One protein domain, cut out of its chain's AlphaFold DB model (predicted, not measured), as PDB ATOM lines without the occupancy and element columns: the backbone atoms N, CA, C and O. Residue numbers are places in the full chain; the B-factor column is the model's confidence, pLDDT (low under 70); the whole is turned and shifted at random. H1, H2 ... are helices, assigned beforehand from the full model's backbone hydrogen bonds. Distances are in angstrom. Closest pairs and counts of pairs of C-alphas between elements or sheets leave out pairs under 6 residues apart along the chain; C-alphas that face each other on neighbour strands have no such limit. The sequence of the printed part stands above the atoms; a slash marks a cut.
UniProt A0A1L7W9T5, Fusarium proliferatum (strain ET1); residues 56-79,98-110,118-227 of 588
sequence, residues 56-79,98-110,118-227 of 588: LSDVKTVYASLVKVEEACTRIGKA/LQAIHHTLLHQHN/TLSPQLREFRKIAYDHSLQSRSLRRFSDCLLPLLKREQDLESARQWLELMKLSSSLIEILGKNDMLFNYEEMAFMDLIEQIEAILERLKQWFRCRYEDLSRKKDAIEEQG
ATOM      1  N   LEU A  56     -48.881  85.229  26.903       76.25
ATOM      2  CA  LEU A  56     -50.186  85.589  26.360       76.25
ATOM      3  C   LEU A  56     -50.162  86.866  25.495       76.25
ATOM      4  O   LEU A  56     -50.909  86.914  24.520       76.25
ATOM      5  N   SER A  57     -49.338  87.886  25.785       82.44
ATOM      6  CA  SER A  57     -49.207  89.039  24.874       82.44
ATOM      7  C   SER A  57     -48.575  88.625  23.555       82.44
ATOM      8  O   SER A  57     -49.051  89.022  22.494       82.44
ATOM      9  N   ASP A  58     -47.554  87.777  23.614       86.44
ATOM     10  CA  ASP A  58     -46.771  87.409  22.441       86.44
ATOM     11  C   ASP A  58     -47.615  86.523  21.508       86.44
ATOM     12  O   ASP A  58     -47.763  86.840  20.325       86.44
ATOM     13  N   VAL A  59     -48.317  85.517  22.051       88.19
ATOM     14  CA  VAL A  59     -49.298  84.712  21.295       88.19
ATOM     15  C   VAL A  59     -50.440  85.580  20.739       88.19
ATOM     16  O   VAL A  59     -50.823  85.401  19.581       88.19
ATOM     17  N   LYS A  60     -50.931  86.589  21.479       89.19
ATOM     18  CA  LYS A  60     -51.912  87.567  20.956       89.19
ATOM     19  C   LYS A  60     -51.357  88.402  19.792       89.19
ATOM     20  O   LYS A  60     -52.103  88.672  18.853       89.19
ATOM     21  N   THR A  61     -50.072  88.778  19.790       91.81
ATOM     22  CA  THR A  61     -49.462  89.478  18.638       91.81
ATOM     23  C   THR A  61     -49.288  88.578  17.414       91.81
ATOM     24  O   THR A  61     -49.447  89.058  16.289       91.81
ATOM     25  N   VAL A  62     -49.038  87.277  17.610       92.81
ATOM     26  CA  VAL A  62     -48.995  86.300  16.513       92.81
ATOM     27  C   VAL A  62     -50.393  86.075  15.934       92.81
ATOM     28  O   VAL A  62     -50.563  86.207  14.726       92.81
ATOM     29  N   TYR A  63     -51.414  85.860  16.770       93.06
ATOM     30  CA  TYR A  63     -52.820  85.791  16.346       93.06
ATOM     31  C   TYR A  63     -53.251  87.040  15.554       93.06
ATOM     32  O   TYR A  63     -53.712  86.931  14.421       93.06
ATOM     33  N   ALA A  64     -52.993  88.242  16.083       95.19
ATOM     34  CA  ALA A  64     -53.304  89.508  15.408       95.19
ATOM     35  C   ALA A  64     -52.456  89.774  14.142       95.19
ATOM     36  O   ALA A  64     -52.676  90.768  13.442       95.19
ATOM     37  N   SER A  65     -51.471  88.921  13.856       94.94
ATOM     38  CA  SER A  65     -50.727  88.891  12.593       94.94
ATOM     39  C   SER A  65     -51.292  87.829  11.643       94.94
ATOM     40  O   SER A  65     -51.489  88.130  10.471       94.94
ATOM     41  N   LEU A  66     -51.664  86.645  12.143       94.31
ATOM     42  CA  LEU A  66     -52.350  85.596  11.375       94.31
ATOM     43  C   LEU A  66     -53.696  86.074  10.804       94.31
ATOM     44  O   LEU A  66     -53.971  85.826   9.634       94.31
ATOM     45  N   VAL A  67     -54.486  86.839  11.570       95.56
ATOM     46  CA  VAL A  67     -55.730  87.466  11.072       95.56
ATOM     47  C   VAL A  67     -55.457  88.382   9.870       95.56
ATOM     48  O   VAL A  67     -56.192  88.346   8.890       95.56
ATOM     49  N   LYS A  68     -54.357  89.150   9.877       94.88
ATOM     50  CA  LYS A  68     -53.983  90.023   8.745       94.88
ATOM     51  C   LYS A  68     -53.536  89.228   7.517       94.88
ATOM     52  O   LYS A  68     -53.782  89.666   6.396       94.88
ATOM     53  N   VAL A  69     -52.898  88.072   7.718       95.19
ATOM     54  CA  VAL A  69     -52.567  87.132   6.635       95.19
ATOM     55  C   VAL A  69     -53.854  86.536   6.046       95.19
ATOM     56  O   VAL A  69     -53.987  86.465   4.830       95.19
ATOM     57  N   GLU A  70     -54.853  86.202   6.868       95.00
ATOM     58  CA  GLU A  70     -56.174  85.744   6.403       95.00
ATOM     59  C   GLU A  70     -56.959  86.837   5.650       95.00
ATOM     60  O   GLU A  70     -57.494  86.585   4.565       95.00
ATOM     61  N   GLU A  71     -56.974  88.074   6.150       93.81
ATOM     62  CA  GLU A  71     -57.531  89.233   5.438       93.81
ATOM     63  C   GLU A  71     -56.816  89.483   4.099       93.81
ATOM     64  O   GLU A  71     -57.459  89.792   3.091       93.81
ATOM     65  N   ALA A  72     -55.491  89.309   4.048       91.94
ATOM     66  CA  ALA A  72     -54.722  89.417   2.814       91.94
ATOM     67  C   ALA A  72     -55.067  88.289   1.826       91.94
ATOM     68  O   ALA A  72     -55.437  88.589   0.693       91.94
ATOM     69  N   CYS A  73     -55.036  87.021   2.243       91.75
ATOM     70  CA  CYS A  73     -55.376  85.870   1.398       91.75
ATOM     71  C   CYS A  73     -56.818  85.932   0.873       91.75
ATOM     72  O   CYS A  73     -57.061  85.763  -0.324       91.75
ATOM     73  N   THR A  74     -57.793  86.271   1.721       90.50
ATOM     74  CA  THR A  74     -59.191  86.436   1.278       90.50
ATOM     75  C   THR A  74     -59.378  87.630   0.335       90.50
ATOM     76  O   THR A  74     -60.236  87.574  -0.548       90.50
ATOM     77  N   ARG A  75     -58.562  88.687   0.450       89.94
ATOM     78  CA  ARG A  75     -58.507  89.793  -0.521       89.94
ATOM     79  C   ARG A  75     -57.863  89.374  -1.846       89.94
ATOM     80  O   ARG A  75     -58.382  89.767  -2.887       89.94
ATOM     81  N   ILE A  76     -56.794  88.572  -1.827       87.38
ATOM     82  CA  ILE A  76     -56.167  88.012  -3.040       87.38
ATOM     83  C   ILE A  76     -57.173  87.123  -3.779       87.38
ATOM     84  O   ILE A  76     -57.411  87.335  -4.959       87.38
ATOM     85  N   GLY A  77     -57.849  86.201  -3.082       82.44
ATOM     86  CA  GLY A  77     -58.852  85.317  -3.694       82.44
ATOM     87  C   GLY A  77     -60.077  86.045  -4.271       82.44
ATOM     88  O   GLY A  77     -60.707  85.546  -5.198       82.44
ATOM     89  N   LYS A  78     -60.410  87.238  -3.757       81.06
ATOM     90  CA  LYS A  78     -61.466  88.113  -4.308       81.06
ATOM     91  C   LYS A  78     -60.981  89.001  -5.457       81.06
ATOM     92  O   LYS A  78     -61.801  89.503  -6.224       81.06
ATOM     93  N   ALA A  79     -59.675  89.219  -5.586       71.12
ATOM     94  CA  ALA A  79     -59.101  89.902  -6.729       71.12
ATOM     95  C   ALA A  79     -59.010  88.913  -7.898       71.12
ATOM     96  O   ALA A  79     -58.116  88.072  -7.944       71.12
ATOM     97  N   LEU A  98     -37.565  86.715  -0.951       88.25
ATOM     98  CA  LEU A  98     -38.510  85.689  -0.487       88.25
ATOM     99  C   LEU A  98     -37.851  84.301  -0.428       88.25
ATOM    100  O   LEU A  98     -38.021  83.580   0.552       88.25
ATOM    101  N   GLN A  99     -37.044  83.934  -1.423       86.38
ATOM    102  CA  GLN A  99     -36.313  82.668  -1.432       86.38
ATOM    103  C   GLN A  99     -35.262  82.609  -0.308       86.38
ATOM    104  O   GLN A  99     -35.126  81.575   0.347       86.38
ATOM    105  N   ALA A 100     -34.588  83.721   0.000       88.06
ATOM    106  CA  ALA A 100     -33.700  83.833   1.153       88.06
ATOM    107  C   ALA A 100     -34.456  83.658   2.485       88.06
ATOM    108  O   ALA A 100     -34.001  82.898   3.338       88.06
ATOM    109  N   ILE A 101     -35.633  84.280   2.649       87.50
ATOM    110  CA  ILE A 101     -36.512  84.063   3.817       87.50
ATOM    111  C   ILE A 101     -36.933  82.589   3.919       87.50
ATOM    112  O   ILE A 101     -36.916  82.010   5.003       87.50
ATOM    113  N   HIS A 102     -37.279  81.949   2.801       88.81
ATOM    114  CA  HIS A 102     -37.624  80.531   2.802       88.81
ATOM    115  C   HIS A 102     -36.447  79.658   3.266       88.81
ATOM    116  O   HIS A 102     -36.614  78.822   4.154       88.81
ATOM    117  N   HIS A 103     -35.241  79.895   2.739       86.56
ATOM    118  CA  HIS A 103     -34.037  79.184   3.164       86.56
ATOM    119  C   HIS A 103     -33.693  79.427   4.641       86.56
ATOM    120  O   HIS A 103     -33.352  78.466   5.330       86.56
ATOM    121  N   THR A 104     -33.823  80.647   5.179       86.94
ATOM    122  CA  THR A 104     -33.581  80.869   6.617       86.94
ATOM    123  C   THR A 104     -34.580  80.094   7.474       86.94
ATOM    124  O   THR A 104     -34.154  79.386   8.383       86.94
ATOM    125  N   LEU A 105     -35.873  80.091   7.135       84.25
ATOM    126  CA  LEU A 105     -36.889  79.299   7.847       84.25
ATOM    127  C   LEU A 105     -36.675  77.771   7.743       84.25
ATOM    128  O   LEU A 105     -37.103  77.037   8.634       84.25
ATOM    129  N   LEU A 106     -35.991  77.280   6.701       81.25
ATOM    130  CA  LEU A 106     -35.574  75.873   6.558       81.25
ATOM    131  C   LEU A 106     -34.313  75.502   7.361       81.25
ATOM    132  O   LEU A 106     -34.042  74.309   7.538       81.25
ATOM    133  N   HIS A 107     -33.537  76.496   7.808       68.94
ATOM    134  CA  HIS A 107     -32.251  76.320   8.492       68.94
ATOM    135  C   HIS A 107     -32.231  76.828   9.946       68.94
ATOM    136  O   HIS A 107     -31.377  76.393  10.714       68.94
ATOM    137  N   GLN A 108     -33.185  77.663  10.372       66.75
ATOM    138  CA  GLN A 108     -33.311  78.215  11.736       66.75
ATOM    139  C   GLN A 108     -33.781  77.173  12.784       66.75
ATOM    140  O   GLN A 108     -34.385  77.503  13.805       66.75
ATOM    141  N   HIS A 109     -33.535  75.886  12.542       59.50
ATOM    142  CA  HIS A 109     -33.927  74.798  13.433       59.50
ATOM    143  C   HIS A 109     -32.909  74.627  14.560       59.50
ATOM    144  O   HIS A 109     -32.040  73.759  14.520       59.50
ATOM    145  N   ASN A 110     -33.070  75.434  15.609       53.31
ATOM    146  CA  ASN A 110     -32.638  75.011  16.934       53.31
ATOM    147  C   ASN A 110     -33.359  73.697  17.275       53.31
ATOM    148  O   ASN A 110     -34.585  73.628  17.163       53.31
ATOM    149  N   THR A 118     -43.069  67.858  30.996       54.19
ATOM    150  CA  THR A 118     -43.836  68.693  31.932       54.19
ATOM    151  C   THR A 118     -45.105  69.305  31.323       54.19
ATOM    152  O   THR A 118     -45.986  69.737  32.062       54.19
ATOM    153  N   LEU A 119     -45.239  69.328  29.988       61.91
ATOM    154  CA  LEU A 119     -46.376  69.965  29.319       61.91
ATOM    155  C   LEU A 119     -47.741  69.320  29.613       61.91
ATOM    156  O   LEU A 119     -47.933  68.114  29.401       61.91
ATOM    157  N   SER A 120     -48.716  70.195  29.899       67.06
ATOM    158  CA  SER A 120     -50.159  69.939  29.774       67.06
ATOM    159  C   SER A 120     -50.506  69.324  28.404       67.06
ATOM    160  O   SER A 120     -49.934  69.737  27.388       67.06
ATOM    161  N   PRO A 121     -51.444  68.356  28.328       72.94
ATOM    162  CA  PRO A 121     -51.783  67.674  27.077       72.94
ATOM    163  C   PRO A 121     -52.295  68.626  25.985       72.94
ATOM    164  O   PRO A 121     -51.966  68.435  24.820       72.94
ATOM    165  N   GLN A 122     -53.029  69.680  26.351       72.56
ATOM    166  CA  GLN A 122     -53.578  70.651  25.393       72.56
ATOM    167  C   GLN A 122     -52.474  71.537  24.787       72.56
ATOM    168  O   GLN A 122     -52.409  71.710  23.574       72.56
ATOM    169  N   LEU A 123     -51.521  71.998  25.608       74.56
ATOM    170  CA  LEU A 123     -50.320  72.705  25.138       74.56
ATOM    171  C   LEU A 123     -49.427  71.826  24.249       74.56
ATOM    172  O   LEU A 123     -48.787  72.328  23.325       74.56
ATOM    173  N   ARG A 124     -49.376  70.516  24.519       78.25
ATOM    174  CA  ARG A 124     -48.638  69.548  23.699       78.25
ATOM    175  C   ARG A 124     -49.260  69.403  22.314       78.25
ATOM    176  O   ARG A 124     -48.520  69.405  21.331       78.25
ATOM    177  N   GLU A 125     -50.588  69.327  22.237       82.06
ATOM    178  CA  GLU A 125     -51.288  69.267  20.956       82.06
ATOM    179  C   GLU A 125     -51.169  70.597  20.199       82.06
ATOM    180  O   GLU A 125     -50.794  70.584  19.032       82.06
ATOM    181  N   PHE A 126     -51.307  71.752  20.862       85.06
ATOM    182  CA  PHE A 126     -51.086  73.052  20.213       85.06
ATOM    183  C   PHE A 126     -49.641  73.244  19.713       85.06
ATOM    184  O   PHE A 126     -49.431  73.761  18.615       85.06
ATOM    185  N   ARG A 127     -48.623  72.758  20.445       85.12
ATOM    186  CA  ARG A 127     -47.229  72.726  19.952       85.12
ATOM    187  C   ARG A 127     -47.086  71.820  18.721       85.12
ATOM    188  O   ARG A 127     -46.347  72.173  17.804       85.12
ATOM    189  N   LYS A 128     -47.791  70.684  18.679       86.44
ATOM    190  CA  LYS A 128     -47.828  69.777  17.519       86.44
ATOM    191  C   LYS A 128     -48.543  70.414  16.320       86.44
ATOM    192  O   LYS A 128     -48.009  70.354  15.219       86.44
ATOM    193  N   ILE A 129     -49.671  71.093  16.528       87.88
ATOM    194  CA  ILE A 129     -50.369  71.884  15.502       87.88
ATOM    195  C   ILE A 129     -49.420  72.955  14.946       87.88
ATOM    196  O   ILE A 129     -49.156  72.978  13.747       87.88
ATOM    197  N   ALA A 130     -48.803  73.779  15.797       87.56
ATOM    198  CA  ALA A 130     -47.839  74.788  15.353       87.56
ATOM    199  C   ALA A 130     -46.673  74.180  14.539       87.56
ATOM    200  O   ALA A 130     -46.291  74.738  13.511       87.56
ATOM    201  N   TYR A 131     -46.166  73.006  14.943       87.56
ATOM    202  CA  TYR A 131     -45.175  72.227  14.191       87.56
ATOM    203  C   TYR A 131     -45.691  71.782  12.812       87.56
ATOM    204  O   TYR A 131     -45.020  72.036  11.810       87.56
ATOM    205  N   ASP A 132     -46.886  71.189  12.738       85.50
ATOM    206  CA  ASP A 132     -47.526  70.714  11.500       85.50
ATOM    207  C   ASP A 132     -47.921  71.855  10.539       85.50
ATOM    208  O   ASP A 132     -48.066  71.628   9.336       85.50
ATOM    209  N   HIS A 133     -48.026  73.087  11.046       85.12
ATOM    210  CA  HIS A 133     -48.193  74.325  10.274       85.12
ATOM    211  C   HIS A 133     -46.875  75.096  10.032       85.12
ATOM    212  O   HIS A 133     -46.910  76.230   9.548       85.12
ATOM    213  N   SER A 134     -45.711  74.496  10.303       86.25
ATOM    214  CA  SER A 134     -44.382  75.079  10.047       86.25
ATOM    215  C   SER A 134     -43.531  74.247   9.081       86.25
ATOM    216  O   SER A 134     -43.742  73.047   8.904       86.25
ATOM    217  N   LEU A 135     -42.482  74.859   8.520       83.62
ATOM    218  CA  LEU A 135     -41.502  74.167   7.669       83.62
ATOM    219  C   LEU A 135     -40.650  73.123   8.419       83.62
ATOM    220  O   LEU A 135     -39.882  72.394   7.783       83.62
ATOM    221  N   GLN A 136     -40.790  73.001   9.746       80.75
ATOM    222  CA  GLN A 136     -40.243  71.871  10.504       80.75
ATOM    223  C   GLN A 136     -40.924  70.554  10.085       80.75
ATOM    224  O   GLN A 136     -40.256  69.526   9.950       80.75
ATOM    225  N   SER A 137     -42.231  70.590   9.785       84.19
ATOM    226  CA  SER A 137     -42.962  69.419   9.304       84.19
ATOM    227  C   SER A 137     -42.586  69.051   7.866       84.19
ATOM    228  O   SER A 137     -42.483  69.890   6.967       84.19
ATOM    229  N   ARG A 138     -42.380  67.750   7.629       82.00
ATOM    230  CA  ARG A 138     -41.900  67.213   6.342       82.00
ATOM    231  C   ARG A 138     -42.922  67.337   5.217       82.00
ATOM    232  O   ARG A 138     -42.524  67.486   4.064       82.00
ATOM    233  N   SER A 139     -44.210  67.247   5.539       81.56
ATOM    234  CA  SER A 139     -45.301  67.379   4.569       81.56
ATOM    235  C   SER A 139     -45.441  68.830   4.111       81.56
ATOM    236  O   SER A 139     -45.468  69.092   2.912       81.56
ATOM    237  N   LEU A 140     -45.423  69.779   5.050       86.81
ATOM    238  CA  LEU A 140     -45.521  71.205   4.746       86.81
ATOM    239  C   LEU A 140     -44.277  71.745   4.029       86.81
ATOM    240  O   LEU A 140     -44.408  72.579   3.138       86.81
ATOM    241  N   ARG A 141     -43.085  71.218   4.352       88.62
ATOM    242  CA  ARG A 141     -41.855  71.482   3.591       88.62
ATOM    243  C   ARG A 141     -42.013  71.077   2.125       88.62
ATOM    244  O   ARG A 141     -41.925  71.945   1.268       88.62
ATOM    245  N   ARG A 142     -42.378  69.816   1.854       86.69
ATOM    246  CA  ARG A 142     -42.649  69.321   0.488       86.69
ATOM    247  C   ARG A 142     -43.705  70.149  -0.244       86.69
ATOM    248  O   ARG A 142     -43.554  70.423  -1.426       86.69
ATOM    249  N   PHE A 143     -44.769  70.551   0.448       88.56
ATOM    250  CA  PHE A 143     -45.792  71.412  -0.139       88.56
ATOM    251  C   PHE A 143     -45.238  72.804  -0.487       88.56
ATOM    252  O   PHE A 143     -45.506  73.298  -1.576       88.56
ATOM    253  N   SER A 144     -44.405  73.404   0.371       88.88
ATOM    254  CA  SER A 144     -43.699  74.659   0.073       88.88
ATOM    255  C   SER A 144     -42.733  74.524  -1.110       88.88
ATOM    256  O   SER A 144     -42.698  75.415  -1.959       88.88
ATOM    257  N   ASP A 145     -41.997  73.408  -1.184       86.31
ATOM    258  CA  ASP A 145     -41.073  73.083  -2.279       86.31
ATOM    259  C   ASP A 145     -41.812  73.011  -3.635       86.31
ATOM    260  O   ASP A 145     -41.255  73.398  -4.660       86.31
ATOM    261  N   CYS A 146     -43.079  72.566  -3.649       88.69
ATOM    262  CA  CYS A 146     -43.933  72.525  -4.844       88.69
ATOM    263  C   CYS A 146     -44.698  73.838  -5.116       88.69
ATOM    264  O   CYS A 146     -44.923  74.192  -6.272       88.69
ATOM    265  N   LEU A 147     -45.119  74.562  -4.073       89.69
ATOM    266  CA  LEU A 147     -45.934  75.776  -4.188       89.69
ATOM    267  C   LEU A 147     -45.118  76.982  -4.674       89.69
ATOM    268  O   LEU A 147     -45.573  77.717  -5.553       89.69
ATOM    269  N   LEU A 148     -43.920  77.201  -4.122       89.62
ATOM    270  CA  LEU A 148     -43.113  78.385  -4.440       89.62
ATOM    271  C   LEU A 148     -42.712  78.476  -5.931       89.62
ATOM    272  O   LEU A 148     -42.832  79.572  -6.483       89.62
ATOM    273  N   PRO A 149     -42.328  77.387  -6.632       87.94
ATOM    274  CA  PRO A 149     -42.081  77.430  -8.076       87.94
ATOM    275  C   PRO A 149     -43.317  77.790  -8.911       87.94
ATOM    276  O   PRO A 149     -43.193  78.539  -9.880       87.94
ATOM    277  N   LEU A 150     -44.514  77.318  -8.535       86.25
ATOM    278  CA  LEU A 150     -45.758  77.679  -9.233       86.25
ATOM    279  C   LEU A 150     -46.114  79.156  -9.025       86.25
ATOM    280  O   LEU A 150     -46.446  79.844  -9.988       86.25
ATOM    281  N   LEU A 151     -45.970  79.666  -7.798       87.88
ATOM    282  CA  LEU A 151     -46.161  81.090  -7.506       87.88
ATOM    283  C   LEU A 151     -45.141  81.971  -8.247       87.88
ATOM    284  O   LEU A 151     -45.511  83.032  -8.743       87.88
ATOM    285  N   LYS A 152     -43.886  81.517  -8.385       86.69
ATOM    286  CA  LYS A 152     -42.846  82.212  -9.163       86.69
ATOM    287  C   LYS A 152     -43.156  82.221 -10.664       86.69
ATOM    288  O   LYS A 152     -43.041  83.275 -11.284       86.69
ATOM    289  N   ARG A 153     -43.608  81.092 -11.234       83.06
ATOM    290  CA  ARG A 153     -44.055  80.978 -12.640       83.06
ATOM    291  C   ARG A 153     -45.176  81.975 -12.953       83.06
ATOM    292  O   ARG A 153     -45.123  82.673 -13.957       83.06
ATOM    293  N   GLU A 154     -46.167  82.055 -12.070       81.50
ATOM    294  CA  GLU A 154     -47.356  82.909 -12.209       81.50
ATOM    295  C   GLU A 154     -47.159  84.344 -11.675       81.50
ATOM    296  O   GLU A 154     -48.091  85.144 -11.679       81.50
ATOM    297  N   GLN A 155     -45.943  84.678 -11.222       79.94
ATOM    298  CA  GLN A 155     -45.554  85.968 -10.635       79.94
ATOM    299  C   GLN A 155     -46.419  86.435  -9.442       79.94
ATOM    300  O   GLN A 155     -46.458  87.624  -9.119       79.94
ATOM    301  N   ASP A 156     -47.066  85.503  -8.737       85.12
ATOM    302  CA  ASP A 156     -47.955  85.757  -7.595       85.12
ATOM    303  C   ASP A 156     -47.155  85.989  -6.300       85.12
ATOM    304  O   ASP A 156     -47.135  85.191  -5.356       85.12
ATOM    305  N   LEU A 157     -46.438  87.114  -6.292       84.81
ATOM    306  CA  LEU A 157     -45.535  87.511  -5.217       84.81
ATOM    307  C   LEU A 157     -46.272  87.817  -3.904       84.81
ATOM    308  O   LEU A 157     -45.733  87.580  -2.823       84.81
ATOM    309  N   GLU A 158     -47.509  88.313  -3.974       87.75
ATOM    310  CA  GLU A 158     -48.293  88.602  -2.772       87.75
ATOM    311  C   GLU A 158     -48.708  87.295  -2.075       87.75
ATOM    312  O   GLU A 158     -48.489  87.171  -0.871       87.75
ATOM    313  N   SER A 159     -49.178  86.269  -2.801       89.81
ATOM    314  CA  SER A 159     -49.449  84.956  -2.191       89.81
ATOM    315  C   SER A 159     -48.179  84.300  -1.638       89.81
ATOM    316  O   SER A 159     -48.222  83.712  -0.557       89.81
ATOM    317  N   ALA A 160     -47.031  84.438  -2.313       90.06
ATOM    318  CA  ALA A 160     -45.753  83.927  -1.804       90.06
ATOM    319  C   ALA A 160     -45.289  84.649  -0.526       90.06
ATOM    320  O   ALA A 160     -44.788  84.008   0.401       90.06
ATOM    321  N   ARG A 161     -45.512  85.965  -0.428       90.75
ATOM    322  CA  ARG A 161     -45.274  86.740   0.798       90.75
ATOM    323  C   ARG A 161     -46.176  86.273   1.941       90.75
ATOM    324  O   ARG A 161     -45.670  86.027   3.034       90.75
ATOM    325  N   GLN A 162     -47.477  86.103   1.694       93.50
ATOM    326  CA  GLN A 162     -48.412  85.617   2.714       93.50
ATOM    327  C   GLN A 162     -48.087  84.176   3.159       93.50
ATOM    328  O   GLN A 162     -48.189  83.865   4.346       93.50
ATOM    329  N   TRP A 163     -47.613  83.315   2.248       93.38
ATOM    330  CA  TRP A 163     -47.137  81.966   2.581       93.38
ATOM    331  C   TRP A 163     -45.941  81.995   3.541       93.38
ATOM    332  O   TRP A 163     -45.943  81.305   4.560       93.38
ATOM    333  N   LEU A 164     -44.923  82.813   3.260       92.31
ATOM    334  CA  LEU A 164     -43.720  82.860   4.094       92.31
ATOM    335  C   LEU A 164     -43.943  83.570   5.436       92.31
ATOM    336  O   LEU A 164     -43.375  83.136   6.438       92.31
ATOM    337  N   GLU A 165     -44.812  84.583   5.504       92.94
ATOM    338  CA  GLU A 165     -45.240  85.143   6.793       92.94
ATOM    339  C   GLU A 165     -46.031  84.114   7.623       92.94
ATOM    340  O   GLU A 165     -45.782  84.001   8.821       92.94
ATOM    341  N   LEU A 166     -46.879  83.272   7.014       93.56
ATOM    342  CA  LEU A 166     -47.514  82.147   7.715       93.56
ATOM    343  C   LEU A 166     -46.476  81.159   8.288       93.56
ATOM    344  O   LEU A 166     -46.548  80.827   9.472       93.56
ATOM    345  N   MET A 167     -45.482  80.737   7.493       91.75
ATOM    346  CA  MET A 167     -44.409  79.827   7.946       91.75
ATOM    347  C   MET A 167     -43.555  80.425   9.080       91.75
ATOM    348  O   MET A 167     -43.071  79.711   9.962       91.75
ATOM    349  N   LYS A 168     -43.354  81.745   9.058       91.62
ATOM    350  CA  LYS A 168     -42.624  82.519  10.070       91.62
ATOM    351  C   LYS A 168     -43.431  82.675  11.362       91.62
ATOM    352  O   LYS A 168     -42.879  82.498  12.446       91.62
ATOM    353  N   LEU A 169     -44.734  82.940  11.262       93.00
ATOM    354  CA  LEU A 169     -45.641  83.043  12.409       93.00
ATOM    355  C   LEU A 169     -45.828  81.688  13.108       93.00
ATOM    356  O   LEU A 169     -45.750  81.635  14.334       93.00
ATOM    357  N   SER A 170     -45.973  80.579  12.372       91.19
ATOM    358  CA  SER A 170     -46.029  79.239  12.979       91.19
ATOM    359  C   SER A 170     -44.700  78.829  13.621       91.19
ATOM    360  O   SER A 170     -44.694  78.316  14.740       91.19
ATOM    361  N   SER A 171     -43.561  79.149  12.996       88.25
ATOM    362  CA  SER A 171     -42.238  78.954  13.611       88.25
ATOM    363  C   SER A 171     -42.078  79.765  14.909       88.25
ATOM    364  O   SER A 171     -41.547  79.252  15.894       88.25
ATOM    365  N   SER A 172     -42.606  80.993  14.946       89.69
ATOM    366  CA  SER A 172     -42.644  81.831  16.150       89.69
ATOM    367  C   SER A 172     -43.534  81.242  17.253       89.69
ATOM    368  O   SER A 172     -43.123  81.247  18.413       89.69
ATOM    369  N   LEU A 173     -44.693  80.649  16.922       88.69
ATOM    370  CA  LEU A 173     -45.512  79.915  17.902       88.69
ATOM    371  C   LEU A 173     -44.720  78.776  18.554       88.69
ATOM    372  O   LEU A 173     -44.741  78.655  19.775       88.69
ATOM    373  N   ILE A 174     -43.982  77.974  17.779       86.00
ATOM    374  CA  ILE A 174     -43.169  76.871  18.324       86.00
ATOM    375  C   ILE A 174     -42.094  77.406  19.279       86.00
ATOM    376  O   ILE A 174     -41.890  76.838  20.352       86.00
ATOM    377  N   GLU A 175     -41.436  78.516  18.933       84.75
ATOM    378  CA  GLU A 175     -40.423  79.144  19.787       84.75
ATOM    379  C   GLU A 175     -41.023  79.716  21.087       84.75
ATOM    380  O   GLU A 175     -40.475  79.494  22.169       84.75
ATOM    381  N   ILE A 176     -42.170  80.403  21.011       84.06
ATOM    382  CA  ILE A 176     -42.889  80.924  22.185       84.06
ATOM    383  C   ILE A 176     -43.355  79.765  23.078       84.06
ATOM    384  O   ILE A 176     -43.132  79.791  24.290       84.06
ATOM    385  N   LEU A 177     -43.938  78.714  22.499       79.12
ATOM    386  CA  LEU A 177     -44.385  77.532  23.237       79.12
ATOM    387  C   LEU A 177     -43.214  76.745  23.834       79.12
ATOM    388  O   LEU A 177     -43.376  76.156  24.898       79.12
ATOM    389  N   GLY A 178     -42.048  76.721  23.184       74.75
ATOM    390  CA  GLY A 178     -40.836  76.062  23.682       74.75
ATOM    391  C   GLY A 178     -40.204  76.759  24.891       74.75
ATOM    392  O   GLY A 178     -39.663  76.093  25.769       74.75
ATOM    393  N   LYS A 179     -40.297  78.093  24.974       72.88
ATOM    394  CA  LYS A 179     -39.702  78.893  26.063       72.88
ATOM    395  C   LYS A 179     -40.509  78.901  27.366       72.88
ATOM    396  O   LYS A 179     -39.953  79.222  28.411       72.88
ATOM    397  N   ASN A 180     -41.808  78.595  27.318       66.31
ATOM    398  CA  ASN A 180     -42.760  78.936  28.386       66.31
ATOM    399  C   ASN A 180     -43.372  77.724  29.126       66.31
ATOM    400  O   ASN A 180     -44.437  77.848  29.726       66.31
ATOM    401  N   ASP A 181     -42.685  76.572  29.141       59.97
ATOM    402  CA  ASP A 181     -43.140  75.275  29.702       59.97
ATOM    403  C   ASP A 181     -43.654  75.314  31.166       59.97
ATOM    404  O   ASP A 181     -44.293  74.365  31.610       59.97
ATOM    405  N   MET A 182     -43.378  76.388  31.922       50.69
ATOM    406  CA  MET A 182     -43.579  76.487  33.379       50.69
ATOM    407  C   MET A 182     -44.484  77.657  33.839       50.69
ATOM    408  O   MET A 182     -44.580  77.893  35.044       50.69
ATOM    409  N   LEU A 183     -45.101  78.432  32.930       51.22
ATOM    410  CA  LEU A 183     -45.712  79.738  33.274       51.22
ATOM    411  C   LEU A 183     -47.247  79.857  33.153       51.22
ATOM    412  O   LEU A 183     -47.798  80.854  33.611       51.22
ATOM    413  N   PHE A 184     -47.957  78.888  32.570       56.91
ATOM    414  CA  PHE A 184     -49.348  79.097  32.116       56.91
ATOM    415  C   PHE A 184     -50.467  78.937  33.172       56.91
ATOM    416  O   PHE A 184     -51.626  79.202  32.864       56.91
ATOM    417  N   ASN A 185     -50.144  78.570  34.416       56.69
ATOM    418  CA  ASN A 185     -51.092  78.062  35.429       56.69
ATOM    419  C   ASN A 185     -52.127  79.074  36.001       56.69
ATOM    420  O   ASN A 185     -52.684  78.815  37.067       56.69
ATOM    421  N   TYR A 186     -52.351  80.238  35.375       54.03
ATOM    422  CA  TYR A 186     -53.224  81.304  35.910       54.03
ATOM    423  C   TYR A 186     -54.092  82.072  34.885       54.03
ATOM    424  O   TYR A 186     -54.911  82.884  35.308       54.03
ATOM    425  N   GLU A 187     -53.987  81.822  33.571       59.53
ATOM    426  CA  GLU A 187     -54.808  82.502  32.533       59.53
ATOM    427  C   GLU A 187     -55.522  81.516  31.573       59.53
ATOM    428  O   GLU A 187     -55.831  81.846  30.429       59.53
ATOM    429  N   GLU A 188     -55.791  80.289  32.035       64.31
ATOM    430  CA  GLU A 188     -56.110  79.126  31.186       64.31
ATOM    431  C   GLU A 188     -57.280  79.337  30.201       64.31
ATOM    432  O   GLU A 188     -57.104  79.129  29.003       64.31
ATOM    433  N   MET A 189     -58.457  79.793  30.652       65.50
ATOM    434  CA  MET A 189     -59.659  79.863  29.794       65.50
ATOM    435  C   MET A 189     -59.509  80.803  28.585       65.50
ATOM    436  O   MET A 189     -59.837  80.425  27.464       65.50
ATOM    437  N   ALA A 190     -58.989  82.018  28.795       71.00
ATOM    438  CA  ALA A 190     -58.814  83.008  27.726       71.00
ATOM    439  C   ALA A 190     -57.611  82.701  26.813       71.00
ATOM    440  O   ALA A 190     -57.457  83.304  25.751       71.00
ATOM    441  N   PHE A 191     -56.739  81.787  27.239       77.50
ATOM    442  CA  PHE A 191     -55.643  81.262  26.437       77.50
ATOM    443  C   PHE A 191     -56.085  80.054  25.592       77.50
ATOM    444  O   PHE A 191     -55.653  79.943  24.449       77.50
ATOM    445  N   MET A 192     -56.990  79.207  26.096       79.50
ATOM    446  CA  MET A 192     -57.557  78.092  25.326       79.50
ATOM    447  C   MET A 192     -58.445  78.555  24.164       79.50
ATOM    448  O   MET A 192     -58.271  78.065  23.053       79.50
ATOM    449  N   ASP A 193     -59.313  79.547  24.384       84.12
ATOM    450  CA  ASP A 193     -60.086  80.208  23.314       84.12
ATOM    451  C   ASP A 193     -59.162  80.763  22.208       84.12
ATOM    452  O   ASP A 193     -59.355  80.525  21.017       84.12
ATOM    453  N   LEU A 194     -58.066  81.418  22.604       87.44
ATOM    454  CA  LEU A 194     -57.063  81.926  21.667       87.44
ATOM    455  C   LEU A 194     -56.334  80.804  20.898       87.44
ATOM    456  O   LEU A 194     -56.000  80.998  19.732       87.44
ATOM    457  N   ILE A 195     -56.091  79.648  21.523       86.19
ATOM    458  CA  ILE A 195     -55.503  78.464  20.874       86.19
ATOM    459  C   ILE A 195     -56.431  77.921  19.784       86.19
ATOM    460  O   ILE A 195     -55.987  77.759  18.647       86.19
ATOM    461  N   GLU A 196     -57.709  77.701  20.105       88.50
ATOM    462  CA  GLU A 196     -58.714  77.179  19.168       88.50
ATOM    463  C   GLU A 196     -58.893  78.125  17.969       88.50
ATOM    464  O   GLU A 196     -58.898  77.702  16.811       88.50
ATOM    465  N   GLN A 197     -58.928  79.437  18.223       91.88
ATOM    466  CA  GLN A 197     -58.996  80.437  17.158       91.88
ATOM    467  C   GLN A 197     -57.726  80.487  16.289       91.88
ATOM    468  O   GLN A 197     -57.835  80.696  15.078       91.88
ATOM    469  N   ILE A 198     -56.527  80.287  16.858       92.31
ATOM    470  CA  ILE A 198     -55.282  80.182  16.076       92.31
ATOM    471  C   ILE A 198     -55.318  78.932  15.191       92.31
ATOM    472  O   ILE A 198     -55.058  79.046  13.997       92.31
ATOM    473  N   GLU A 199     -55.666  77.764  15.738       91.19
ATOM    474  CA  GLU A 199     -55.797  76.513  14.977       91.19
ATOM    475  C   GLU A 199     -56.785  76.666  13.809       91.19
ATOM    476  O   GLU A 199     -56.456  76.346  12.662       91.19
ATOM    477  N   ALA A 200     -57.947  77.271  14.065       93.69
ATOM    478  CA  ALA A 200     -58.953  77.532  13.045       93.69
ATOM    479  C   ALA A 200     -58.451  78.469  11.925       93.69
ATOM    480  O   ALA A 200     -58.754  78.228  10.757       93.69
ATOM    481  N   ILE A 201     -57.669  79.514  12.235       94.81
ATOM    482  CA  ILE A 201     -57.041  80.368  11.205       94.81
ATOM    483  C   ILE A 201     -55.966  79.587  10.434       94.81
ATOM    484  O   ILE A 201     -55.881  79.689   9.210       94.81
ATOM    485  N   LEU A 202     -55.153  78.787  11.129       93.25
ATOM    486  CA  LEU A 202     -54.058  78.020  10.536       93.25
ATOM    487  C   LEU A 202     -54.557  76.972   9.523       93.25
ATOM    488  O   LEU A 202     -53.964  76.865   8.445       93.25
ATOM    489  N   GLU A 203     -55.645  76.238   9.797       92.12
ATOM    490  CA  GLU A 203     -56.254  75.333   8.801       92.12
ATOM    491  C   GLU A 203     -57.017  76.075   7.697       92.12
ATOM    492  O   GLU A 203     -56.905  75.677   6.537       92.12
ATOM    493  N   ARG A 204     -57.717  77.189   7.976       93.88
ATOM    494  CA  ARG A 204     -58.354  77.984   6.903       93.88
ATOM    495  C   ARG A 204     -57.325  78.548   5.922       93.88
ATOM    496  O   ARG A 204     -57.523  78.446   4.711       93.88
ATOM    497  N   LEU A 205     -56.194  79.056   6.415       93.75
ATOM    498  CA  LEU A 205     -55.075  79.491   5.573       93.75
ATOM    499  C   LEU A 205     -54.457  78.323   4.794       93.75
ATOM    500  O   LEU A 205     -54.276  78.424   3.584       93.75
ATOM    501  N   LYS A 206     -54.177  77.193   5.451       90.81
ATOM    502  CA  LYS A 206     -53.639  75.982   4.806       90.81
ATOM    503  C   LYS A 206     -54.577  75.452   3.714       90.81
ATOM    504  O   LYS A 206     -54.101  75.098   2.640       90.81
ATOM    505  N   GLN A 207     -55.894  75.481   3.930       92.12
ATOM    506  CA  GLN A 207     -56.887  75.146   2.908       92.12
ATOM    507  C   GLN A 207     -56.902  76.155   1.756       92.12
ATOM    508  O   GLN A 207     -56.943  75.741   0.601       92.12
ATOM    509  N   TRP A 208     -56.814  77.456   2.046       94.19
ATOM    510  CA  TRP A 208     -56.715  78.488   1.011       94.19
ATOM    511  C   TRP A 208     -55.485  78.272   0.119       94.19
ATOM    512  O   TRP A 208     -55.602  78.297  -1.104       94.19
ATOM    513  N   PHE A 209     -54.324  77.965   0.710       93.19
ATOM    514  CA  PHE A 209     -53.113  77.641  -0.046       93.19
ATOM    515  C   PHE A 209     -53.215  76.314  -0.820       93.19
ATOM    516  O   PHE A 209     -52.683  76.249  -1.927       93.19
ATOM    517  N   ARG A 210     -53.929  75.291  -0.316       91.06
ATOM    518  CA  ARG A 210     -54.238  74.056  -1.076       91.06
ATOM    519  C   ARG A 210     -55.068  74.361  -2.331       91.06
ATOM    520  O   ARG A 210     -54.618  74.070  -3.434       91.06
ATOM    521  N   CYS A 211     -56.196  75.059  -2.193       91.06
ATOM    522  CA  CYS A 211     -57.015  75.445  -3.349       91.06
ATOM    523  C   CYS A 211     -56.259  76.380  -4.311       91.06
ATOM    524  O   CYS A 211     -56.364  76.235  -5.528       91.06
ATOM    525  N   ARG A 212     -55.423  77.294  -3.793       90.81
ATOM    526  CA  ARG A 212     -54.572  78.150  -4.632       90.81
ATOM    527  C   ARG A 212     -53.533  77.337  -5.411       90.81
ATOM    528  O   ARG A 212     -53.320  77.618  -6.584       90.81
ATOM    529  N   TYR A 213     -52.928  76.315  -4.802       90.00
ATOM    530  CA  TYR A 213     -52.045  75.369  -5.490       90.00
ATOM    531  C   TYR A 213     -52.784  74.611  -6.608       90.00
ATOM    532  O   TYR A 213     -52.274  74.518  -7.722       90.00
ATOM    533  N   GLU A 214     -54.000  74.125  -6.347       89.00
ATOM    534  CA  GLU A 214     -54.838  73.421  -7.331       89.00
ATOM    535  C   GLU A 214     -55.222  74.318  -8.524       89.00
ATOM    536  O   GLU A 214     -55.181  73.874  -9.672       89.00
ATOM    537  N   ASP A 215     -55.539  75.594  -8.289       88.62
ATOM    538  CA  ASP A 215     -55.778  76.582  -9.351       88.62
ATOM    539  C   ASP A 215     -54.535  76.824 -10.217       88.62
ATOM    540  O   ASP A 215     -54.624  76.869 -11.445       88.62
ATOM    541  N   LEU A 216     -53.367  76.969  -9.583       86.88
ATOM    542  CA  LEU A 216     -52.093  77.207 -10.267       86.88
ATOM    543  C   LEU A 216     -51.611  75.960 -11.027       86.88
ATOM    544  O   LEU A 216     -51.053  76.100 -12.114       86.88
ATOM    545  N   SER A 217     -51.873  74.749 -10.516       85.38
ATOM    546  CA  SER A 217     -51.615  73.501 -11.248       85.38
ATOM    547  C   SER A 217     -52.519  73.400 -12.473       85.38
ATOM    548  O   SER A 217     -52.011  73.286 -13.581       85.38
ATOM    549  N   ARG A 218     -53.842  73.564 -12.318       86.00
ATOM    550  CA  ARG A 218     -54.791  73.503 -13.449       86.00
ATOM    551  C   ARG A 218     -54.460  74.515 -14.552       86.00
ATOM    552  O   ARG A 218     -54.583  74.191 -15.730       86.00
ATOM    553  N   LYS A 219     -53.988  75.713 -14.186       83.81
ATOM    554  CA  LYS A 219     -53.418  76.692 -15.129       83.81
ATOM    555  C   LYS A 219     -52.166  76.169 -15.827       83.81
ATOM    556  O   LYS A 219     -52.112  76.197 -17.052       83.81
ATOM    557  N   LYS A 220     -51.171  75.701 -15.063       82.31
ATOM    558  CA  LYS A 220     -49.938  75.101 -15.593       82.31
ATOM    559  C   LYS A 220     -50.265  74.023 -16.627       82.31
ATOM    560  O   LYS A 220     -49.711  74.057 -17.721       82.31
ATOM    561  N   ASP A 221     -51.163  73.109 -16.277       78.56
ATOM    562  CA  ASP A 221     -51.477  71.934 -17.081       78.56
ATOM    563  C   ASP A 221     -52.185  72.365 -18.384       78.56
ATOM    564  O   ASP A 221     -51.782  71.944 -19.464       78.56
ATOM    565  N   ALA A 222     -53.106  73.338 -18.323       78.81
ATOM    566  CA  ALA A 222     -53.734  73.931 -19.510       78.81
ATOM    567  C   ALA A 222     -52.763  74.706 -20.431       78.81
ATOM    568  O   ALA A 222     -52.975  74.743 -21.643       78.81
ATOM    569  N   ILE A 223     -51.708  75.338 -19.897       76.25
ATOM    570  CA  ILE A 223     -50.682  76.042 -20.701       76.25
ATOM    571  C   ILE A 223     -49.693  75.039 -21.324       76.25
ATOM    572  O   ILE A 223     -49.231  75.237 -22.451       76.25
ATOM    573  N   GLU A 224     -49.387  73.948 -20.614       73.94
ATOM    574  CA  GLU A 224     -48.565  72.838 -21.113       73.94
ATOM    575  C   GLU A 224     -49.310  72.049 -22.218       73.94
ATOM    576  O   GLU A 224     -48.705  71.756 -23.248       73.94
ATOM    577  N   GLU A 225     -50.630  71.832 -22.107       70.00
ATOM    578  CA  GLU A 225     -51.475  71.296 -23.196       70.00
ATOM    579  C   GLU A 225     -51.572  72.230 -24.418       70.00
ATOM    580  O   GLU A 225     -51.631  71.762 -25.555       70.00
ATOM    581  N   GLN A 226     -51.546  73.551 -24.212       66.75
ATOM    582  CA  GLN A 226     -51.540  74.542 -25.301       66.75
ATOM    583  C   GLN A 226     -50.177  74.672 -26.005       66.75
ATOM    584  O   GLN A 226     -50.069  75.412 -26.984       66.75
ATOM    585  N   GLY A 227     -49.132  73.980 -25.535       54.16
ATOM    586  CA  GLY A 227     -47.796  74.007 -26.140       54.16
ATOM    587  C   GLY A 227     -47.069  75.353 -26.026       54.16
ATOM    588  O   GLY A 227     -46.099  75.581 -26.747       54.16
TER     589      GLY A 227
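What this domain is: This is residues 56 to 79, 98 to 110 and 118 to 227 of the 588 residues of a protein of Fusarium proliferatum (strain ET1) (UniProt A0A1L7W9T5). What is the main picture? It is an elongated helix bundle: long H6 runs its length with H1, H3 and H5 beside it, H4 follows H3 at a steeper slant, and H2 packs on H5, on the side away from H6. Residues 221 to 227 stick out at one end. What makes it up? The printed part has 147 residues with six named helices, H1 to H6 in chain order, and no named strand: all helix. It is compact, with a radius of gyration of the C-alphas of 16.7 A and spans of 62 by 32 by 22 A.

Where its parts are: Where is the longest helix? H6, residues 188 to 225, runs 55.1 A from C-alpha 188 at (-56.110, 79.126, 31.186) to C-alpha 225 at (-51.475, 71.296, -23.196). Where are the others? H5 is residues 157 to 179, 33.0 A; H1, residues 56 to 78, 32.8 A; H4, residues 138 to 153, 23.5 A; H3, residues 121 to 132; H2, residues 98 to 107.

How they stand to each other: What does H6 touch? With residues 191 to 208 alone it touches H1, closest C-alphas Ile 198 and Tyr 63, 6.1 A, at a shallow tilt of 29 degrees. Residues 213 to 217 alone touch residues 147 to 151 of H4, closest C-alphas Tyr 213 and Leu 147, 6.3 A, at a steep tilt of 48 degrees. Which helix is the hub? H5 touches H1, H2, H3 and H4; its closest C-alphas to H1 are Gln 162 and Val 69, 5.9 A, and to H2 Leu 164 and His 102, 6.7 A. How are the backbones? Every O i to N i+4 pair is within hydrogen-bond range in H2, H3 and H5, and 18 of 19 in H1, 10 of 12 in H4 and 33 of 34 in H6.

The domain as a whole: How large is it? The two farthest C-alphas, of Tyr 186 and Gly 227, are 62.7 A apart. Where are the cuts and low confidence? Residues 80 to 97 and 111 to 117 are not printed, with C-alpha gaps of 21.9 A and 19.8 A; pLDDT is under 70 at residues 107 to 110, 118 to 120, 180 to 189 and 226 to 227.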